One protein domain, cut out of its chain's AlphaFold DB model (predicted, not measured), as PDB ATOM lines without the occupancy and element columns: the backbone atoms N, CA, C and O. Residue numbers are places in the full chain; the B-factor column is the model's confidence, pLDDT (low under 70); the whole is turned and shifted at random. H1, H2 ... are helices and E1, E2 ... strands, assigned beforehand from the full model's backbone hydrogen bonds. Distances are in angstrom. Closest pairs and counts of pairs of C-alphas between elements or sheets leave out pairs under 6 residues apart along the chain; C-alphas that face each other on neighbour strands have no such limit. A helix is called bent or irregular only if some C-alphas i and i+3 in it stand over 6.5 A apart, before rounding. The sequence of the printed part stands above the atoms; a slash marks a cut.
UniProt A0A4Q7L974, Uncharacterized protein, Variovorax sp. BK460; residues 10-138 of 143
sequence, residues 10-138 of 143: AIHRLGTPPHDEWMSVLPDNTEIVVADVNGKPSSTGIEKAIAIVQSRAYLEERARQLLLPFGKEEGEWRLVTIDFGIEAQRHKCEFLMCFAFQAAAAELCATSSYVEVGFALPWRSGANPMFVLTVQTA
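This is residues 10 to 138 of the 143 residues of an uncharacterized protein of Variovorax sp. BK460 (UniProt A0A4Q7L974). A twisted sheet of six strands has two helices, H1 and H2, covering one of its faces one after the other, H1 over E2 and E3 and H2 over E3, E4 and E5; short H3 sits on the opposite face, over E4. The printed part has 129 residues, with three named helices and six named strands in the order E1 E2 H1 H2 E3 H3 E4 E5 E6. The sheet runs E1 E2 E3 E4 E5 E6 and is mixed, E2 and E3 being parallel and the other neighbours antiparallel. The class is mixed, helices and strands; the whole is compact, with a radius of gyration of the C-alphas of 15.3 A and spans of 45 by 35 by 26 A.

Start at C-alpha 10, (249.301, 170.733, 358.818); residues 10 to 11 pair antiparallel with residues 21 to 22 of E1, which is residues 21 to 25. E2 is residues 31 to 35. Find C-alpha 43 at (239.927, 173.697, 369.250), where H1, residues 43 to 54, begins and runs 17.0 A. H2, residues 56 to 70, spans 21.2 A and is irregular: C-alphas 66 and 69 are 7.1 A apart. E3, residues 75 to 84, spans 27.4 A; H3 is residues 86 to 90. E4, residues 93 to 103, spans 29.2 A, E5, residues 113 to 122, 28.6 A, and E6, residues 130 to 137, 22.7 A, ending at C-alpha 137, (252.154, 189.582, 340.047).

Begin at edge strand E1, a hairpin with E2: N 24 and O 32 are 2.9 A apart. E2 and E3 are parallel, N 82 to O 31 being 2.8 A; with H1 and H2 they form a strand-helix-strand unit, two parallel strands joined through helices, with a left-handed crossover. E3 and E4 are antiparallel, N 78 to O 100 being 2.8 A. E4, E5 and E6 form a meander, each strand the antiparallel neighbour of the one before; look at N 99 and O 117, 2.9 A, and N 116 and O 134, 2.8 A. H1 runs along the strands, at 10 degrees to E3 on the local plane; its height over the sheet is 8.3 A, and the closest C-alphas of H1 and E2 are those of Gly 45 and Val 34, 5.3 A. H2, on the same face, has a height of 8.7 A; its closest C-alphas to E3 are those of Arg 64 and Trp 77, 7.1 A. H1 and H2 meet only through their link. H3 is apart from both; its Ala 88 and Phe 95 of E4 have C-alphas 5.1 A apart. Every O i to N i+4 pair is within hydrogen-bond range in H1 and H3, and 9 of 11 in H2.

The C-alphas farthest apart, those of Cys 109 and Gly 126, are 46.0 A apart. The printed part has no cut, and no link is long. Mean pLDDT of the printed part is 76.7; look for values under 70 at residues 12 to 19, 71 to 73, 104 to 117 and 122 to 138.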
ATOM      1  N   ALA A  10     248.300 169.724 358.493       83.88
ATOM      2  CA  ALA A  10     249.301 170.733 358.818       83.88
ATOM      3  C   ALA A  10     249.800 171.408 357.530       83.88
ATOM      4  O   ALA A  10     250.081 170.721 356.545       83.88
ATOM      5  N   ILE A  11     249.919 172.737 357.536       79.00
ATOM      6  CA  ILE A  11     250.361 173.506 356.367       79.00
ATOM      7  C   ILE A  11     251.699 174.199 356.602       79.00
ATOM      8  O   ILE A  11     252.051 174.588 357.715       79.00
ATOM      9  N   HIS A  12     252.444 174.358 355.509       65.88
ATOM     10  CA  HIS A  12     253.694 175.100 355.464       65.88
ATOM     11  C   HIS A  12     253.485 176.366 354.641       65.88
ATOM     12  O   HIS A  12     253.408 176.304 353.414       65.88
ATOM     13  N   ARG A  13     253.417 177.521 355.303       59.88
ATOM     14  CA  ARG A  13     253.583 178.797 354.605       59.88
ATOM     15  C   ARG A  13     255.082 179.031 354.399       59.88
ATOM     16  O   ARG A  13     255.896 178.768 355.281       59.88
ATOM     17  N   LEU A  14     255.470 179.445 353.193       45.94
ATOM     18  CA  LEU A  14     256.873 179.702 352.861       45.94
ATOM     19  C   LEU A  14     257.454 180.750 353.828       45.94
ATOM     20  O   LEU A  14     256.950 181.865 353.906       45.94
ATOM     21  N   GLY A  15     258.526 180.394 354.544       47.16
ATOM     22  CA  GLY A  15     259.254 181.309 355.435       47.16
ATOM     23  C   GLY A  15     258.908 181.230 356.927       47.16
ATOM     24  O   GLY A  15     259.557 181.921 357.711       47.16
ATOM     25  N   THR A  16     257.959 180.388 357.349       51.78
ATOM     26  CA  THR A  16     257.685 180.106 358.772       51.78
ATOM     27  C   THR A  16     258.200 178.725 359.203       51.78
ATOM     28  O   THR A  16     258.400 177.848 358.356       51.78
ATOM     29  N   PRO A  17     258.476 178.520 360.511       49.09
ATOM     30  CA  PRO A  17     258.836 177.213 361.053       49.09
ATOM     31  C   PRO A  17     257.814 176.129 360.668       49.09
ATOM     32  O   PRO A  17     256.652 176.432 360.380       49.09
ATOM     33  N   PRO A  18     258.217 174.849 360.649       53.91
ATOM     34  CA  PRO A  18     257.301 173.782 360.293       53.91
ATOM     35  C   PRO A  18     256.188 173.646 361.349       53.91
ATOM     36  O   PRO A  18     256.470 173.324 362.500       53.91
ATOM     37  N   HIS A  19     254.938 173.818 360.893       63.72
ATOM     38  CA  HIS A  19     253.669 173.477 361.565       63.72
ATOM     39  C   HIS A  19     253.087 174.468 362.589       63.72
ATOM     40  O   HIS A  19     252.559 174.044 363.611       63.72
ATOM     41  N   ASP A  20     253.080 175.768 362.292       82.31
ATOM     42  CA  ASP A  20     252.346 176.735 363.131       82.31
ATOM     43  C   ASP A  20     250.836 176.811 362.809       82.31
ATOM     44  O   ASP A  20     250.067 177.444 363.537       82.31
ATOM     45  N   GLU A  21     250.389 176.189 361.713       89.25
ATOM     46  CA  GLU A  21     249.013 176.280 361.220       89.25
ATOM     47  C   GLU A  21     248.522 174.962 360.606       89.25
ATOM     48  O   GLU A  21     249.285 174.135 360.095       89.25
ATOM     49  N   TRP A  22     247.205 174.800 360.634       92.38
ATOM     50  CA  TRP A  22     246.465 173.664 360.110       92.38
ATOM     51  C   TRP A  22     245.369 174.149 359.171       92.38
ATOM     52  O   TRP A  22     244.752 175.180 359.423       92.38
ATOM     53  N   MET A  23     245.077 173.380 358.127       92.69
ATOM     54  CA  MET A  23     244.109 173.729 357.095       92.69
ATOM     55  C   MET A  23     243.095 172.614 356.862       92.69
ATOM     56  O   MET A  23     243.448 171.440 356.799       92.69
ATOM     57  N   SER A  24     241.844 172.998 356.650       93.75
ATOM     58  CA  SER A  24     240.805 172.152 356.065       93.75
ATOM     59  C   SER A  24     240.214 172.856 354.849       93.75
ATOM     60  O   SER A  24     240.153 174.079 354.819       93.75
ATOM     61  N   VAL A  25     239.727 172.109 353.860       91.31
ATOM     62  CA  VAL A  25     239.142 172.680 352.634       91.31
ATOM     63  C   VAL A  25     237.636 172.424 352.606       91.31
ATOM     64  O   VAL A  25     237.187 171.303 352.839       91.31
ATOM     65  N   LEU A  26     236.836 173.462 352.365       90.44
ATOM     66  CA  LEU A  26     235.386 173.348 352.198       90.44
ATOM     67  C   LEU A  26     235.019 172.749 350.825       90.44
ATOM     68  O   LEU A  26     235.832 172.789 349.904       90.44
ATOM     69  N   PRO A  27     233.780 172.245 350.633       88.56
ATOM     70  CA  PRO A  27     233.340 171.680 349.349       88.56
ATOM     71  C   PRO A  27     233.453 172.608 348.132       88.56
ATOM     72  O   PRO A  27     233.423 172.136 347.002       88.56
ATOM     73  N   ASP A  28     233.543 173.918 348.350       87.50
ATOM     74  CA  ASP A  28     233.716 174.921 347.301       87.50
ATOM     75  C   ASP A  28     235.157 175.445 347.196       87.50
ATOM     76  O   ASP A  28     235.388 176.524 346.658       87.50
ATOM     77  N   ASN A  29     236.118 174.671 347.705       87.62
ATOM     78  CA  ASN A  29     237.554 174.953 347.713       87.62
ATOM     79  C   ASN A  29     237.988 176.147 348.577       87.62
ATOM     80  O   ASN A  29     239.143 176.551 348.497       87.62
ATOM     81  N   THR A  30     237.115 176.688 349.435       91.12
ATOM     82  CA  THR A  30     237.548 177.682 350.430       91.12
ATOM     83  C   THR A  30     238.378 176.998 351.513       91.12
ATOM     84  O   THR A  30     237.914 176.059 352.163       91.12
ATOM     85  N   GLU A  31     239.582 177.489 351.753       92.88
ATOM     86  CA  GLU A  31     240.459 177.031 352.821       92.88
ATOM     87  C   GLU A  31     240.023 177.605 354.173       92.88
ATOM     88  O   GLU A  31     239.678 178.778 354.301       92.88
ATOM     89  N   ILE A  32     240.070 176.783 355.212       93.56
ATOM     90  CA  ILE A  32     239.890 177.169 356.607       93.56
ATOM     91  C   ILE A  32     241.211 176.923 357.308       93.56
ATOM     92  O   ILE A  32     241.618 175.770 357.444       93.56
ATOM     93  N   VAL A  33     241.853 177.988 357.774       92.94
ATOM     94  CA  VAL A  33     243.135 177.909 358.479       92.94
ATOM     95  C   VAL A  33     242.911 178.130 359.970       92.94
ATOM     96  O   VAL A  33     242.167 179.023 360.365       92.94
ATOM     97  N   VAL A  34     243.541 177.320 360.813       93.50
ATOM     98  CA  VAL A  34     243.533 177.460 362.274       93.50
ATOM     99  C   VAL A  34     244.953 177.318 362.808       93.50
ATOM    100  O   VAL A  34     245.776 176.615 362.228       93.50
ATOM    101  N   ALA A  35     245.247 177.972 363.929       91.88
ATOM    102  CA  ALA A  35     246.573 177.902 364.535       91.88
ATOM    103  C   ALA A  35     246.863 176.497 365.081       91.88
ATOM    104  O   ALA A  35     245.948 175.788 365.513       91.88
ATOM    105  N   ASP A  36     248.139 176.130 365.113       91.44
ATOM    106  CA  ASP A  36     248.624 175.007 365.904       91.44
ATOM    107  C   ASP A  36     248.584 175.338 367.401       91.44
ATOM    108  O   ASP A  36     248.945 176.432 367.842       91.44
ATOM    109  N   VAL A  37     248.126 174.373 368.193       89.62
ATOM    110  CA  VAL A  37     248.233 174.368 369.647       89.62
ATOM    111  C   VAL A  37     248.745 172.996 370.078       89.62
ATOM    112  O   VAL A  37     247.977 172.043 370.224       89.62
ATOM    113  N   ASN A  38     250.050 172.918 370.341       87.81
ATOM    114  CA  ASN A  38     250.752 171.710 370.787       87.81
ATOM    115  C   ASN A  38     250.688 170.553 369.769       87.81
ATOM    116  O   ASN A  38     250.410 169.409 370.142       87.81
ATOM    117  N   GLY A  39     250.943 170.840 368.490       86.88
ATOM    118  CA  GLY A  39     250.979 169.841 367.420       86.88
ATOM    119  C   GLY A  39     249.592 169.378 366.970       86.88
ATOM    120  O   GLY A  39     249.443 168.249 366.497       86.88
ATOM    121  N   LYS A  40     248.561 170.196 367.199       89.75
ATOM    122  CA  LYS A  40     247.157 169.917 366.869       89.75
ATOM    123  C   LYS A  40     246.448 171.201 366.442       89.75
ATOM    124  O   LYS A  40     246.789 172.267 366.952       89.75
ATOM    125  N   PRO A  41     245.410 171.119 365.596       91.62
ATOM    126  CA  PRO A  41     244.608 172.287 365.260       91.62
ATOM    127  C   PRO A  41     243.906 172.842 366.508       91.62
ATOM    128  O   PRO A  41     243.349 172.093 367.317       91.62
ATOM    129  N   SER A  42     243.915 174.165 366.656       92.19
ATOM    130  CA  SER A  42     243.278 174.873 367.768       92.19
ATOM    131  C   SER A  42     241.786 174.547 367.869       92.19
ATOM    132  O   SER A  42     241.016 174.860 366.960       92.19
ATOM    133  N   SER A  43     241.348 173.990 369.003       91.25
ATOM    134  CA  SER A  43     239.927 173.697 369.250       91.25
ATOM    135  C   SER A  43     239.073 174.965 369.222       91.25
ATOM    136  O   SER A  43     238.030 174.992 368.577       91.25
ATOM    137  N   THR A  44     239.553 176.047 369.838       89.94
ATOM    138  CA  THR A  44     238.887 177.356 369.796       89.94
ATOM    139  C   THR A  44     238.845 177.919 368.375       89.94
ATOM    140  O   THR A  44     237.842 178.512 367.985       89.94
ATOM    141  N   GLY A  45     239.907 177.725 367.585       90.38
ATOM    142  CA  GLY A  45     239.922 178.100 366.168       90.38
ATOM    143  C   GLY A  45     238.861 177.345 365.367       90.38
ATOM    144  O   GLY A  45     238.103 177.963 364.624       90.38
ATOM    145  N   ILE A  46     238.743 176.032 365.580       92.69
ATOM    146  CA  ILE A  46     237.731 175.183 364.935       92.69
ATOM    147  C   ILE A  46     236.312 175.618 365.318       92.69
ATOM    148  O   ILE A  46     235.463 175.762 364.441       92.69
ATOM    149  N   GLU A  47     236.038 175.858 366.601       90.88
ATOM    150  CA  GLU A  47     234.717 176.307 367.066       90.88
ATOM    151  C   GLU A  47     234.306 177.633 366.412       90.88
ATOM    152  O   GLU A  47     233.187 177.761 365.903       90.88
ATOM    153  N   LYS A  48     235.231 178.599 366.357       89.44
ATOM    154  CA  LYS A  48     235.015 179.869 365.653       89.44
ATOM    155  C   LYS A  48     234.782 179.652 364.164       89.44
ATOM    156  O   LYS A  48     233.843 180.221 363.613       89.44
ATOM    157  N   ALA A  49     235.586 178.805 363.525       91.81
ATOM    158  CA  ALA A  49     235.435 178.495 362.114       91.81
ATOM    159  C   ALA A  49     234.050 177.917 361.809       91.81
ATOM    160  O   ALA A  49     233.394 178.376 360.877       91.81
ATOM    161  N   ILE A  50     233.555 176.984 362.628       90.94
ATOM    162  CA  ILE A  50     232.203 176.426 362.483       90.94
ATOM    163  C   ILE A  50     231.149 177.541 362.555       90.94
ATOM    164  O   ILE A  50     230.286 177.619 361.678       90.94
ATOM    165  N   ALA A  51     231.229 178.419 363.558       87.88
ATOM    166  CA  ALA A  51     230.269 179.508 363.738       87.88
ATOM    167  C   ALA A  51     230.283 180.513 362.569       87.88
ATOM    168  O   ALA A  51     229.232 180.930 362.077       87.88
ATOM    169  N   ILE A  52     231.470 180.878 362.085       88.06
ATOM    170  CA  ILE A  52     231.627 181.827 360.978       88.06
ATOM    171  C   ILE A  52     231.199 181.213 359.646       88.06
ATOM    172  O   ILE A  52     230.499 181.873 358.879       88.06
ATOM    173  N   VAL A  53     231.526 179.943 359.379       89.12
ATOM    174  CA  VAL A  53     231.115 179.249 358.145       89.12
ATOM    175  C   VAL A  53     229.589 179.189 358.019       89.12
ATOM    176  O   VAL A  53     229.060 179.340 356.917       89.12
ATOM    177  N   GLN A  54     228.860 179.062 359.132       88.06
ATOM    178  CA  GLN A  54     227.392 179.125 359.133       88.06
ATOM    179  C   GLN A  54     226.845 180.493 358.702       88.06
ATOM    180  O   GLN A  54     225.796 180.557 358.063       88.06
ATOM    181  N   SER A  55     227.563 181.579 359.003       85.75
ATOM    182  CA  SER A  55     227.180 182.955 358.646       85.75
ATOM    183  C   SER A  55     227.899 183.477 357.394       85.75
ATOM    184  O   SER A  55     227.786 184.658 357.057       85.75
ATOM    185  N   ARG A  56     228.634 182.610 356.685       88.38
ATOM    186  CA  ARG A  56     229.570 183.008 355.627       88.38
ATOM    187  C   ARG A  56     228.914 183.816 354.518       88.38
ATOM    188  O   ARG A  56     229.481 184.822 354.123       88.38
ATOM    189  N   ALA A  57     227.749 183.402 354.025       87.88
ATOM    190  CA  ALA A  57     227.110 184.059 352.881       87.88
ATOM    191  C   ALA A  57     226.895 185.565 353.126       87.88
ATOM    192  O   ALA A  57     227.165 186.386 352.256       87.88
ATOM    193  N   TYR A  58     226.477 185.924 354.341       86.38
ATOM    194  CA  TYR A  58     226.297 187.317 354.738       86.38
ATOM    195  C   TYR A  58     227.629 188.079 354.816       86.38
ATOM    196  O   TYR A  58     227.742 189.193 354.306       86.38
ATOM    197  N   LEU A  59     228.646 187.477 355.439       86.38
ATOM    198  CA  LEU A  59     229.972 188.086 355.584       86.38
ATOM    199  C   LEU A  59     230.665 188.266 354.228       86.38
ATOM    200  O   LEU A  59     231.281 189.299 353.982       86.38
ATOM    201  N   GLU A  60     230.520 187.287 353.336       88.06
ATOM    202  CA  GLU A  60     231.092 187.301 351.995       88.06
ATOM    203  C   GLU A  60     230.459 188.392 351.130       88.06
ATOM    204  O   GLU A  60     231.183 189.171 350.518       88.06
ATOM    205  N   GLU A  61     229.129 188.513 351.139       86.94
ATOM    206  CA  GLU A  61     228.424 189.601 350.451       86.94
ATOM    207  C   GLU A  61     228.899 190.969 350.955       86.94
ATOM    208  O   GLU A  61     229.223 191.867 350.175       86.94
ATOM    209  N   ARG A  62     229.025 191.125 352.278       83.75
ATOM    210  CA  ARG A  62     229.492 192.385 352.857       83.75
ATOM    211  C   ARG A  62     230.937 192.701 352.476       83.75
ATOM    212  O   ARG A  62     231.244 193.856 352.184       83.75
ATOM    213  N   ALA A  63     231.813 191.701 352.463       83.81
ATOM    214  CA  ALA A  63     233.193 191.859 352.024       83.81
ATOM    215  C   ALA A  63     233.267 192.224 350.533       83.81
ATOM    216  O   ALA A  63     233.962 193.170 350.173       83.81
ATOM    217  N   ARG A  64     232.474 191.575 349.670       82.88
ATOM    218  CA  ARG A  64     232.388 191.895 348.234       82.88
ATOM    219  C   ARG A  64     231.970 193.341 347.982       82.88
ATOM    220  O   ARG A  64     232.576 194.002 347.144       82.88
ATOM    221  N   GLN A  65     231.015 193.874 348.745       83.38
ATOM    222  CA  GLN A  65     230.629 195.290 348.654       83.38
ATOM    223  C   GLN A  65     231.790 196.244 348.951       83.38
ATOM    224  O   GLN A  65     231.900 197.302 348.334       83.38
ATOM    225  N   LEU A  66     232.671 195.872 349.880       80.75
ATOM    226  CA  LEU A  66     233.867 196.646 350.205       80.75
ATOM    227  C   LEU A  66     234.967 196.495 349.140       80.75
ATOM    228  O   LEU A  66     235.819 197.373 349.028       80.75
ATOM    229  N   LEU A  67     234.935 195.418 348.346       80.38
ATOM    230  CA  LEU A  67     235.857 195.174 347.232       80.38
ATOM    231  C   LEU A  67     235.461 195.885 345.933       80.38
ATOM    232  O   LEU A  67     236.315 196.042 345.061       80.38
ATOM    233  N   LEU A  68     234.209 196.342 345.795       80.50
ATOM    234  CA  LEU A  68     233.713 197.011 344.581       80.50
ATOM    235  C   LEU A  68     234.639 198.126 344.058       80.50
ATOM    236  O   LEU A  68     234.884 198.150 342.854       80.50
ATOM    237  N   PRO A  69     235.220 199.008 344.898       79.06
ATOM    238  CA  PRO A  69     236.116 200.061 344.411       79.06
ATOM    239  C   PRO A  69     237.443 199.551 343.823       79.06
ATOM    240  O   PRO A  69     238.135 200.304 343.139       79.06
ATOM    241  N   PHE A  70     237.824 198.302 344.107       74.94
ATOM    242  CA  PHE A  70     239.086 197.700 343.664       74.94
ATOM    243  C   PHE A  70     238.943 196.897 342.361       74.94
ATOM    244  O   PHE A  70     239.947 196.659 341.690       74.94
ATOM    245  N   GLY A  71     237.722 196.510 341.968       69.19
ATOM    246  CA  GLY A  71     237.452 195.840 340.692       69.19
ATOM    247  C   GLY A  71     237.446 196.839 339.535       69.19
ATOM    248  O   GLY A  71     236.421 197.449 339.253       69.19
ATOM    249  N   LYS A  72     238.599 197.047 338.887       63.34
ATOM    250  CA  LYS A  72     238.727 197.948 337.722       63.34
ATOM    251  C   LYS A  72     238.533 197.253 336.371       63.34
ATOM    252  O   LYS A  72     238.359 197.938 335.367       63.34
ATOM    253  N   GLU A  73     238.569 195.927 336.349       67.62
ATOM    254  CA  GLU A  73     238.441 195.089 335.153       67.62
ATOM    255  C   GLU A  73     237.175 194.225 335.256       67.62
ATOM    256  O   GLU A  73     236.688 193.979 336.363       67.62
ATOM    257  N   GLU A  74     236.639 193.749 334.126       72.00
ATOM    258  CA  GLU A  74     235.614 192.698 334.159       72.00
ATOM    259  C   GLU A  74     236.216 191.452 334.821       72.00
ATOM    260  O   GLU A  74     237.203 190.896 334.341       72.00
ATOM    261  N   GLY A  75     235.655 191.030 335.952       76.75
ATOM    262  CA  GLY A  75     236.171 189.915 336.738       76.75
ATOM    263  C   GLY A  75     235.401 189.711 338.036       76.75
ATOM    264  O   GLY A  75     234.510 190.488 338.387       76.75
ATOM    265  N   GLU A  76     235.752 188.655 338.760       82.31
ATOM    266  CA  GLU A  76     235.085 188.272 340.001       82.31
ATOM    267  C   GLU A  76     236.087 188.139 341.143       82.31
ATOM    268  O   GLU A  76     237.129 187.495 341.023       82.31
ATOM    269  N   TRP A  77     235.730 188.698 342.299       85.38
ATOM    270  CA  TRP A  77     236.378 188.341 343.554       85.38
ATOM    271  C   TRP A  77     235.909 186.953 343.988       85.38
ATOM    272  O   TRP A  77     234.722 186.639 343.909       85.38
ATOM    273  N   ARG A  78     236.810 186.109 344.470       86.88
ATOM    274  CA  ARG A  78     236.488 184.779 344.995       86.88
ATOM    275  C   ARG A  78     237.113 184.628 346.363       86.88
ATOM    276  O   ARG A  78     238.289 184.919 346.535       86.88
ATOM    277  N   LEU A  79     236.313 184.213 347.340       89.31
ATOM    278  CA  LEU A  79     236.826 183.872 348.659       89.31
ATOM    279  C   LEU A  79     237.693 182.617 348.518       89.31
ATOM    280  O   LEU A  79     237.205 181.600 348.032       89.31
ATOM    281  N   VAL A  80     238.958 182.708 348.920       90.12
ATOM    282  CA  VAL A  80     239.909 181.589 348.859       90.12
ATOM    283  C   VAL A  80     240.206 181.026 350.238       90.12
ATOM    284  O   VAL A  80     240.275 179.813 350.383       90.12
ATOM    285  N   THR A  81     240.281 181.873 351.268       90.81
ATOM    286  CA  THR A  81     240.657 181.440 352.621       90.81
ATOM    287  C   THR A  81     239.862 182.190 353.687       90.81
ATOM    288  O   THR A  81     239.604 183.389 353.560       90.81
ATOM    289  N   ILE A  82     239.506 181.499 354.771       91.56
ATOM    290  CA  ILE A  82     239.120 182.097 356.052       91.56
ATOM    291  C   ILE A  82     240.147 181.663 357.100       91.56
ATOM    292  O   ILE A  82     240.265 180.481 357.427       91.56
ATOM    293  N   ASP A  83     240.909 182.623 357.609       90.62
ATOM    294  CA  ASP A  83     242.066 182.391 358.470       90.62
ATOM    295  C   ASP A  83     241.731 182.729 359.931       90.62
ATOM    296  O   ASP A  83     241.414 183.869 360.252       90.62
ATOM    297  N   PHE A  84     241.795 181.734 360.814       90.75
ATOM    298  CA  PHE A  84     241.716 181.836 362.281       90.75
ATOM    299  C   PHE A  84     243.072 181.512 362.937       90.75
ATOM    300  O   PHE A  84     243.151 181.184 364.127       90.75
ATOM    301  N   GLY A  85     244.125 181.493 362.127       89.44
ATOM    302  CA  GLY A  85     245.473 181.080 362.448       89.44
ATOM    303  C   GLY A  85     246.343 182.196 363.001       89.44
ATOM    304  O   GLY A  85     245.883 183.143 363.646       89.44
ATOM    305  N   ILE A  86     247.642 182.038 362.788       87.44
ATOM    306  CA  ILE A  86     248.675 182.931 363.300       87.44
ATOM    307  C   ILE A  86     248.575 184.301 362.638       87.44
ATOM    308  O   ILE A  86     248.764 185.309 363.317       87.44
ATOM    309  N   GLU A  87     248.225 184.372 361.354       83.00
ATOM    310  CA  GLU A  87     248.075 185.661 360.672       83.00
ATOM    311  C   GLU A  87     246.925 186.486 361.263       83.00
ATOM    312  O   GLU A  87     247.113 187.658 361.604       83.00
ATOM    313  N   ALA A  88     245.766 185.873 361.525       84.12
ATOM    314  CA  ALA A  88     244.676 186.552 362.228       84.12
ATOM    315  C   ALA A  88     245.121 187.090 363.603       84.12
ATOM    316  O   ALA A  88     244.826 188.237 363.958       84.12
ATOM    317  N   GLN A  89     245.907 186.307 364.349       84.12
ATOM    318  CA  GLN A  89     246.450 186.705 365.651       84.12
ATOM    319  C   GLN A  89     247.461 187.854 365.549       84.12
ATOM    320  O   GLN A  89     247.393 188.795 366.346       84.12
ATOM    321  N   ARG A  90     248.367 187.825 364.561       83.38
ATOM    322  CA  ARG A  90     249.339 188.902 364.288       83.38
ATOM    323  C   ARG A  90     248.633 190.234 364.051       83.38
ATOM    324  O   ARG A  90     249.055 191.260 364.586       83.38
ATOM    325  N   HIS A  91     247.504 190.201 363.347       77.81
ATOM    326  CA  HIS A  91     246.655 191.366 363.101       77.81
ATOM    327  C   HIS A  91     245.681 191.695 364.249       77.81
ATOM    328  O   HIS A  91     244.892 192.633 364.130       77.81
ATOM    329  N   LYS A  92     245.743 190.979 365.384       80.69
ATOM    330  CA  LYS A  92     244.850 191.131 366.553       80.69
ATOM    331  C   LYS A  92     243.362 191.002 366.195       80.69
ATOM    332  O   LYS A  92     242.511 191.704 366.753       80.69
ATOM    333  N   CYS A  93     243.062 190.106 365.263       82.94
ATOM    334  CA  CYS A  93     241.729 189.867 364.731       82.94
ATOM    335  C   CYS A  93     241.218 188.473 365.094       82.94
ATOM    336  O   CYS A  93     241.991 187.571 365.408       82.94
ATOM    337  N   GLU A  94     239.897 188.308 365.090       85.00
ATOM    338  CA  GLU A  94     239.265 187.012 365.339       85.00
ATOM    339  C   GLU A  94     239.412 186.066 364.154       85.00
ATOM    340  O   GLU A  94     239.542 184.861 364.361       85.00
ATOM    341  N   PHE A  95     239.367 186.623 362.944       87.56
ATOM    342  CA  PHE A  95     239.615 185.928 361.690       87.56
ATOM    343  C   PHE A  95     239.943 186.912 360.566       87.56
ATOM    344  O   PHE A  95     239.672 188.115 360.690       87.56
ATOM    345  N   LEU A  96     240.483 186.375 359.470       87.75
ATOM    346  CA  LEU A  96     240.662 187.054 358.193       87.75
ATOM    347  C   LEU A  96     239.821 186.380 357.099       87.75
ATOM    348  O   LEU A  96     239.763 185.155 357.056       87.75
ATOM    349  N   MET A  97     239.199 187.139 356.194       88.50
ATOM    350  CA  MET A  97     238.684 186.599 354.922       88.50
ATOM    351  C   MET A  97     239.584 187.049 353.779       88.50
ATOM    352  O   MET A  97     239.741 188.253 353.593       88.50
ATOM    353  N   CYS A  98     240.143 186.112 353.022       87.38
ATOM    354  CA  CYS A  98     241.061 186.389 351.922       87.38
ATOM    355  C   CYS A  98     240.366 186.161 350.582       87.38
ATOM    356  O   CYS A  98     239.863 185.069 350.316       87.38
ATOM    357  N   PHE A  99     240.350 187.186 349.735       85.38
ATOM    358  CA  PHE A  99     239.734 187.140 348.414       85.38
ATOM    359  C   PHE A  99     240.772 187.259 347.318       85.38
ATOM    360  O   PHE A  99     241.569 188.187 347.350       85.38
ATOM    361  N   ALA A 100     240.676 186.391 346.323       83.62
ATOM    362  CA  ALA A 100     241.410 186.470 345.075       83.62
ATOM    363  C   ALA A 100     240.581 187.173 343.998       83.62
ATOM    364  O   ALA A 100     239.411 186.832 343.813       83.62
ATOM    365  N   PHE A 101     241.165 188.111 343.252       81.62
ATOM    366  CA  PHE A 101     240.537 188.621 342.029       81.62
ATOM    367  C   PHE A 101     240.901 187.759 340.823       81.62
ATOM    368  O   PHE A 101     242.079 187.517 340.562       81.62
ATOM    369  N   GLN A 102     239.889 187.341 340.063       76.19
ATOM    370  CA  GLN A 102     240.058 186.653 338.788       76.19
ATOM    371  C   GLN A 102     239.457 187.503 337.663       76.19
ATOM    372  O   GLN A 102     238.236 187.645 337.571       76.19
ATOM    373  N   ALA A 103     240.314 188.058 336.803       74.62
ATOM    374  CA  ALA A 103     239.889 188.798 335.615       74.62
ATOM    375  C   ALA A 103     239.245 187.856 334.578       74.62
ATOM    376  O   ALA A 103     239.732 186.749 334.346       74.62
ATOM    377  N   ALA A 104     238.166 188.303 333.932       67.81
ATOM    378  CA  ALA A 104     237.428 187.540 332.922       67.81
ATOM    379  C   ALA A 104     238.232 187.339 331.624       67.81
ATOM    380  O   ALA A 104     238.072 186.328 330.944       67.81
ATOM    381  N   ALA A 105     239.117 188.285 331.302       61.25
ATOM    382  CA  ALA A 105     239.925 188.304 330.084       61.25
ATOM    383  C   ALA A 105     241.372 187.821 330.302       61.25
ATOM    384  O   ALA A 105     242.286 188.290 329.626       61.25
ATOM    385  N   ALA A 106     241.612 186.906 331.247       55.31
ATOM    386  CA  ALA A 106     242.923 186.280 331.386       55.31
ATOM    387  C   ALA A 106     243.188 185.375 330.165       55.31
ATOM    388  O   ALA A 106     242.813 184.202 330.152       55.31
ATOM    389  N   GLU A 107     243.787 185.929 329.106       49.06
ATOM    390  CA  GLU A 107     244.319 185.127 328.004       49.06
ATOM    391  C   GLU A 107     245.272 184.070 328.576       49.06
ATOM    392  O   GLU A 107     246.079 184.364 329.454       49.06
ATOM    393  N   LEU A 108     245.212 182.842 328.053       46.06
ATOM    394  CA  LEU A 108     246.021 181.690 328.489       46.06
ATOM    395  C   LEU A 108     247.549 181.939 328.490       46.06
ATOM    396  O   LEU A 108     248.286 181.140 329.062       46.06
ATOM    397  N   CYS A 109     248.018 183.038 327.886       41.91
ATOM    398  CA  CYS A 109     249.420 183.472 327.848       41.91
ATOM    399  C   CYS A 109     249.685 184.838 328.514       41.91
ATOM    400  O   CYS A 109     250.819 185.319 328.472       41.91
ATOM    401  N   ALA A 110     248.686 185.480 329.122       46.62
ATOM    402  CA  ALA A 110     248.859 186.749 329.816       46.62
ATOM    403  C   ALA A 110     249.004 186.506 331.320       46.62
ATOM    404  O   ALA A 110     248.197 185.832 331.954       46.62
ATOM    405  N   THR A 111     250.042 187.090 331.905       50.25
ATOM    406  CA  THR A 111     250.202 187.242 333.352       50.25
ATOM    407  C   THR A 111     248.945 187.864 333.957       50.25
ATOM    408  O   THR A 111     248.741 189.073 333.850       50.25
ATOM    409  N   SER A 112     248.089 187.053 334.577       49.03
ATOM    410  CA  SER A 112     246.926 187.550 335.306       49.03
ATOM    411  C   SER A 112     247.389 188.102 336.651       49.03
ATOM    412  O   SER A 112     248.015 187.384 337.434       49.03
ATOM    413  N   SER A 113     247.084 189.368 336.930       53.97
ATOM    414  CA  SER A 113     247.328 189.949 338.251       53.97
ATOM    415  C   SER A 113     246.455 189.222 339.272       53.97
ATOM    416  O   SER A 113     245.231 189.315 339.212       53.97
ATOM    417  N   TYR A 114     247.076 188.490 340.193       58.12
ATOM    418  CA  TYR A 114     246.384 187.841 341.297       58.12
ATOM    419  C   TYR A 114     246.473 188.764 342.510       58.12
ATOM    420  O   TYR A 114     247.546 189.059 343.037       58.12
ATOM    421  N   VAL A 115     245.330 189.301 342.912       64.94
ATOM    422  CA  VAL A 115     245.250 190.220 344.044       64.94
ATOM    423  C   VAL A 115     244.558 189.506 345.183       64.94
ATOM    424  O   VAL A 115     243.418 189.082 345.020       64.94
ATOM    425  N   GLU A 116     245.237 189.417 346.322       67.12
ATOM    426  CA  GLU A 116     244.673 188.937 347.574       67.12
ATOM    427  C   GLU A 116     244.269 190.115 348.448       67.12
ATOM    428  O   GLU A 116     245.064 191.018 348.721       67.12
ATOM    429  N   VAL A 117     243.030 190.104 348.923       68.25
ATOM    430  CA  VAL A 117     242.554 191.079 349.905       68.25
ATOM    431  C   VAL A 117     242.084 190.357 351.151       68.25
ATOM    432  O   VAL A 117     241.129 189.587 351.094       68.25
ATOM    433  N   GLY A 118     242.751 190.631 352.269       73.69
ATOM    434  CA  GLY A 118     242.411 190.163 353.604       73.69
ATOM    435  C   GLY A 118     241.519 191.155 354.354       73.69
ATOM    436  O   GLY A 118     241.843 192.340 354.461       73.69
ATOM    437  N   PHE A 119     240.420 190.660 354.923       74.50
ATOM    438  CA  PHE A 119     239.512 191.408 355.796       74.50
ATOM    439  C   PHE A 119     239.651 190.951 357.225       74.50
ATOM    440  O   PHE A 119     239.314 189.811 357.519       74.50
ATOM    441  N   ALA A 120     240.055 191.844 358.115       77.19
ATOM    442  CA  ALA A 120     240.263 191.507 359.509       77.19
ATOM    443  C   ALA A 120     239.118 192.032 360.385       77.19
ATOM    444  O   ALA A 120     238.828 193.236 360.381       77.19
ATOM    445  N   LEU A 121     238.485 191.143 361.160       72.69
ATOM    446  CA  LEU A 121     237.519 191.541 362.186       72.69
ATOM    447  C   LEU A 121     238.193 191.603 363.562       72.69
ATOM    448  O   LEU A 121     238.664 190.577 364.053       72.69
ATOM    449  N   PRO A 122     238.253 192.777 364.210       69.06
ATOM    450  CA  PRO A 122     238.957 192.927 365.473       69.06
ATOM    451  C   PRO A 122     238.235 192.216 366.620       69.06
ATOM    452  O   PRO A 122     237.009 192.189 366.693       69.06
ATOM    453  N   TRP A 123     239.015 191.739 367.590       66.56
ATOM    454  CA  TRP A 123     238.546 191.005 368.779       66.56
ATOM    455  C   TRP A 123     237.610 191.808 369.709       66.56
ATOM    456  O   TRP A 123     237.121 191.291 370.712       66.56
ATOM    457  N   ARG A 124     237.390 193.101 369.429       63.47
ATOM    458  CA  ARG A 124     236.565 194.007 370.236       63.47
ATOM    459  C   ARG A 124     235.692 194.886 369.348       63.47
ATOM    460  O   ARG A 124     236.186 195.545 368.434       63.47
ATOM    461  N   SER A 125     234.407 194.947 369.694       52.97
ATOM    462  CA  SER A 125     233.455 195.895 369.113       52.97
ATOM    463  C   SER A 125     233.946 197.327 369.366       52.97
ATOM    464  O   SER A 125     234.154 197.711 370.517       52.97
ATOM    465  N   GLY A 126     234.205 198.085 368.296       55.31
ATOM    466  CA  GLY A 126     234.678 199.476 368.357       55.31
ATOM    467  C   GLY A 126     235.994 199.763 367.627       55.31
ATOM    468  O   GLY A 126     236.328 200.930 367.441       55.31
ATOM    469  N   ALA A 127     236.732 198.744 367.183       57.59
ATOM    470  CA  ALA A 127     237.856 198.937 366.267       57.59
ATOM    471  C   ALA A 127     237.373 198.907 364.806       57.59
ATOM    472  O   ALA A 127     236.512 198.106 364.441       57.59
ATOM    473  N   ASN A 128     237.918 199.800 363.977       58.59
ATOM    474  CA  ASN A 128     237.607 199.838 362.549       58.59
ATOM    475  C   ASN A 128     238.122 198.558 361.870       58.59
ATOM    476  O   ASN A 128     239.217 198.104 362.218       58.59
ATOM    477  N   PRO A 129     237.374 197.980 360.912       59.44
ATOM    478  CA  PRO A 129     237.845 196.828 360.152       59.44
ATOM    479  C   PRO A 129     239.175 197.163 359.468       59.44
ATOM    480  O   PRO A 129     239.344 198.258 358.924       59.44
ATOM    481  N   MET A 130     240.121 196.227 359.525       64.81
ATOM    482  CA  MET A 130     241.422 196.369 358.874       64.81
ATOM    483  C   MET A 130     241.386 195.665 357.520       64.81
ATOM    484  O   MET A 130     240.866 194.556 357.401       64.81
ATOM    485  N   PHE A 131     241.962 196.318 356.516       60.16
ATOM    486  CA  PHE A 131     242.079 195.806 355.158       60.16
ATOM    487  C   PHE A 131     243.556 195.586 354.856       60.16
ATOM    488  O   PHE A 131     244.359 196.509 355.004       60.16
ATOM    489  N   VAL A 132     243.904 194.376 354.435       63.75
ATOM    490  CA  VAL A 132     245.253 194.029 353.981       63.75
ATOM    491  C   VAL A 132     245.164 193.723 352.493       63.75
ATOM    492  O   VAL A 132     244.475 192.793 352.098       63.75
ATOM    493  N   LEU A 133     245.822 194.531 351.663       58.75
ATOM    494  CA  LEU A 133     245.896 194.325 350.217       58.75
ATOM    495  C   LEU A 133     247.281 193.776 349.875       58.75
ATOM    496  O   LEU A 133     248.276 194.487 350.011       58.75
ATOM    497  N   THR A 134     247.326 192.538 349.393       57.47
ATOM    498  CA  THR A 134     248.536 191.887 348.893       57.47
ATOM    499  C   THR A 134     248.380 191.679 347.393       57.47
ATOM    500  O   THR A 134     247.552 190.900 346.934       57.47
ATOM    501  N   VAL A 135     249.172 192.391 346.594       53.84
ATOM    502  CA  VAL A 135     249.174 192.237 345.134       53.84
ATOM    503  C   VAL A 135     250.312 191.297 344.757       53.84
ATOM    504  O   VAL A 135     251.475 191.640 344.969       53.84
ATOM    505  N   GLN A 136     249.994 190.128 344.200       49.69
ATOM    506  CA  GLN A 136     250.986 189.205 343.655       49.69
ATOM    507  C   GLN A 136     250.916 189.214 342.127       49.69
ATOM    508  O   GLN A 136     249.923 188.847 341.500       49.69
ATOM    509  N   THR A 137     252.006 189.634 341.499       46.28
ATOM    510  CA  THR A 137     252.154 189.582 340.047       46.28
ATOM    511  C   THR A 137     252.925 188.320 339.675       46.28
ATOM    512  O   THR A 137     254.138 188.231 339.862       46.28
ATOM    513  N   ALA A 138     252.224 187.310 339.161       46.66
ATOM    514  CA  ALA A 138     252.885 186.157 338.561       46.66
ATOM    515  C   ALA A 138     253.428 186.560 337.184       46.66
ATOM    516  O   ALA A 138     252.688 187.115 336.377       46.66
TER     517      ALA A 138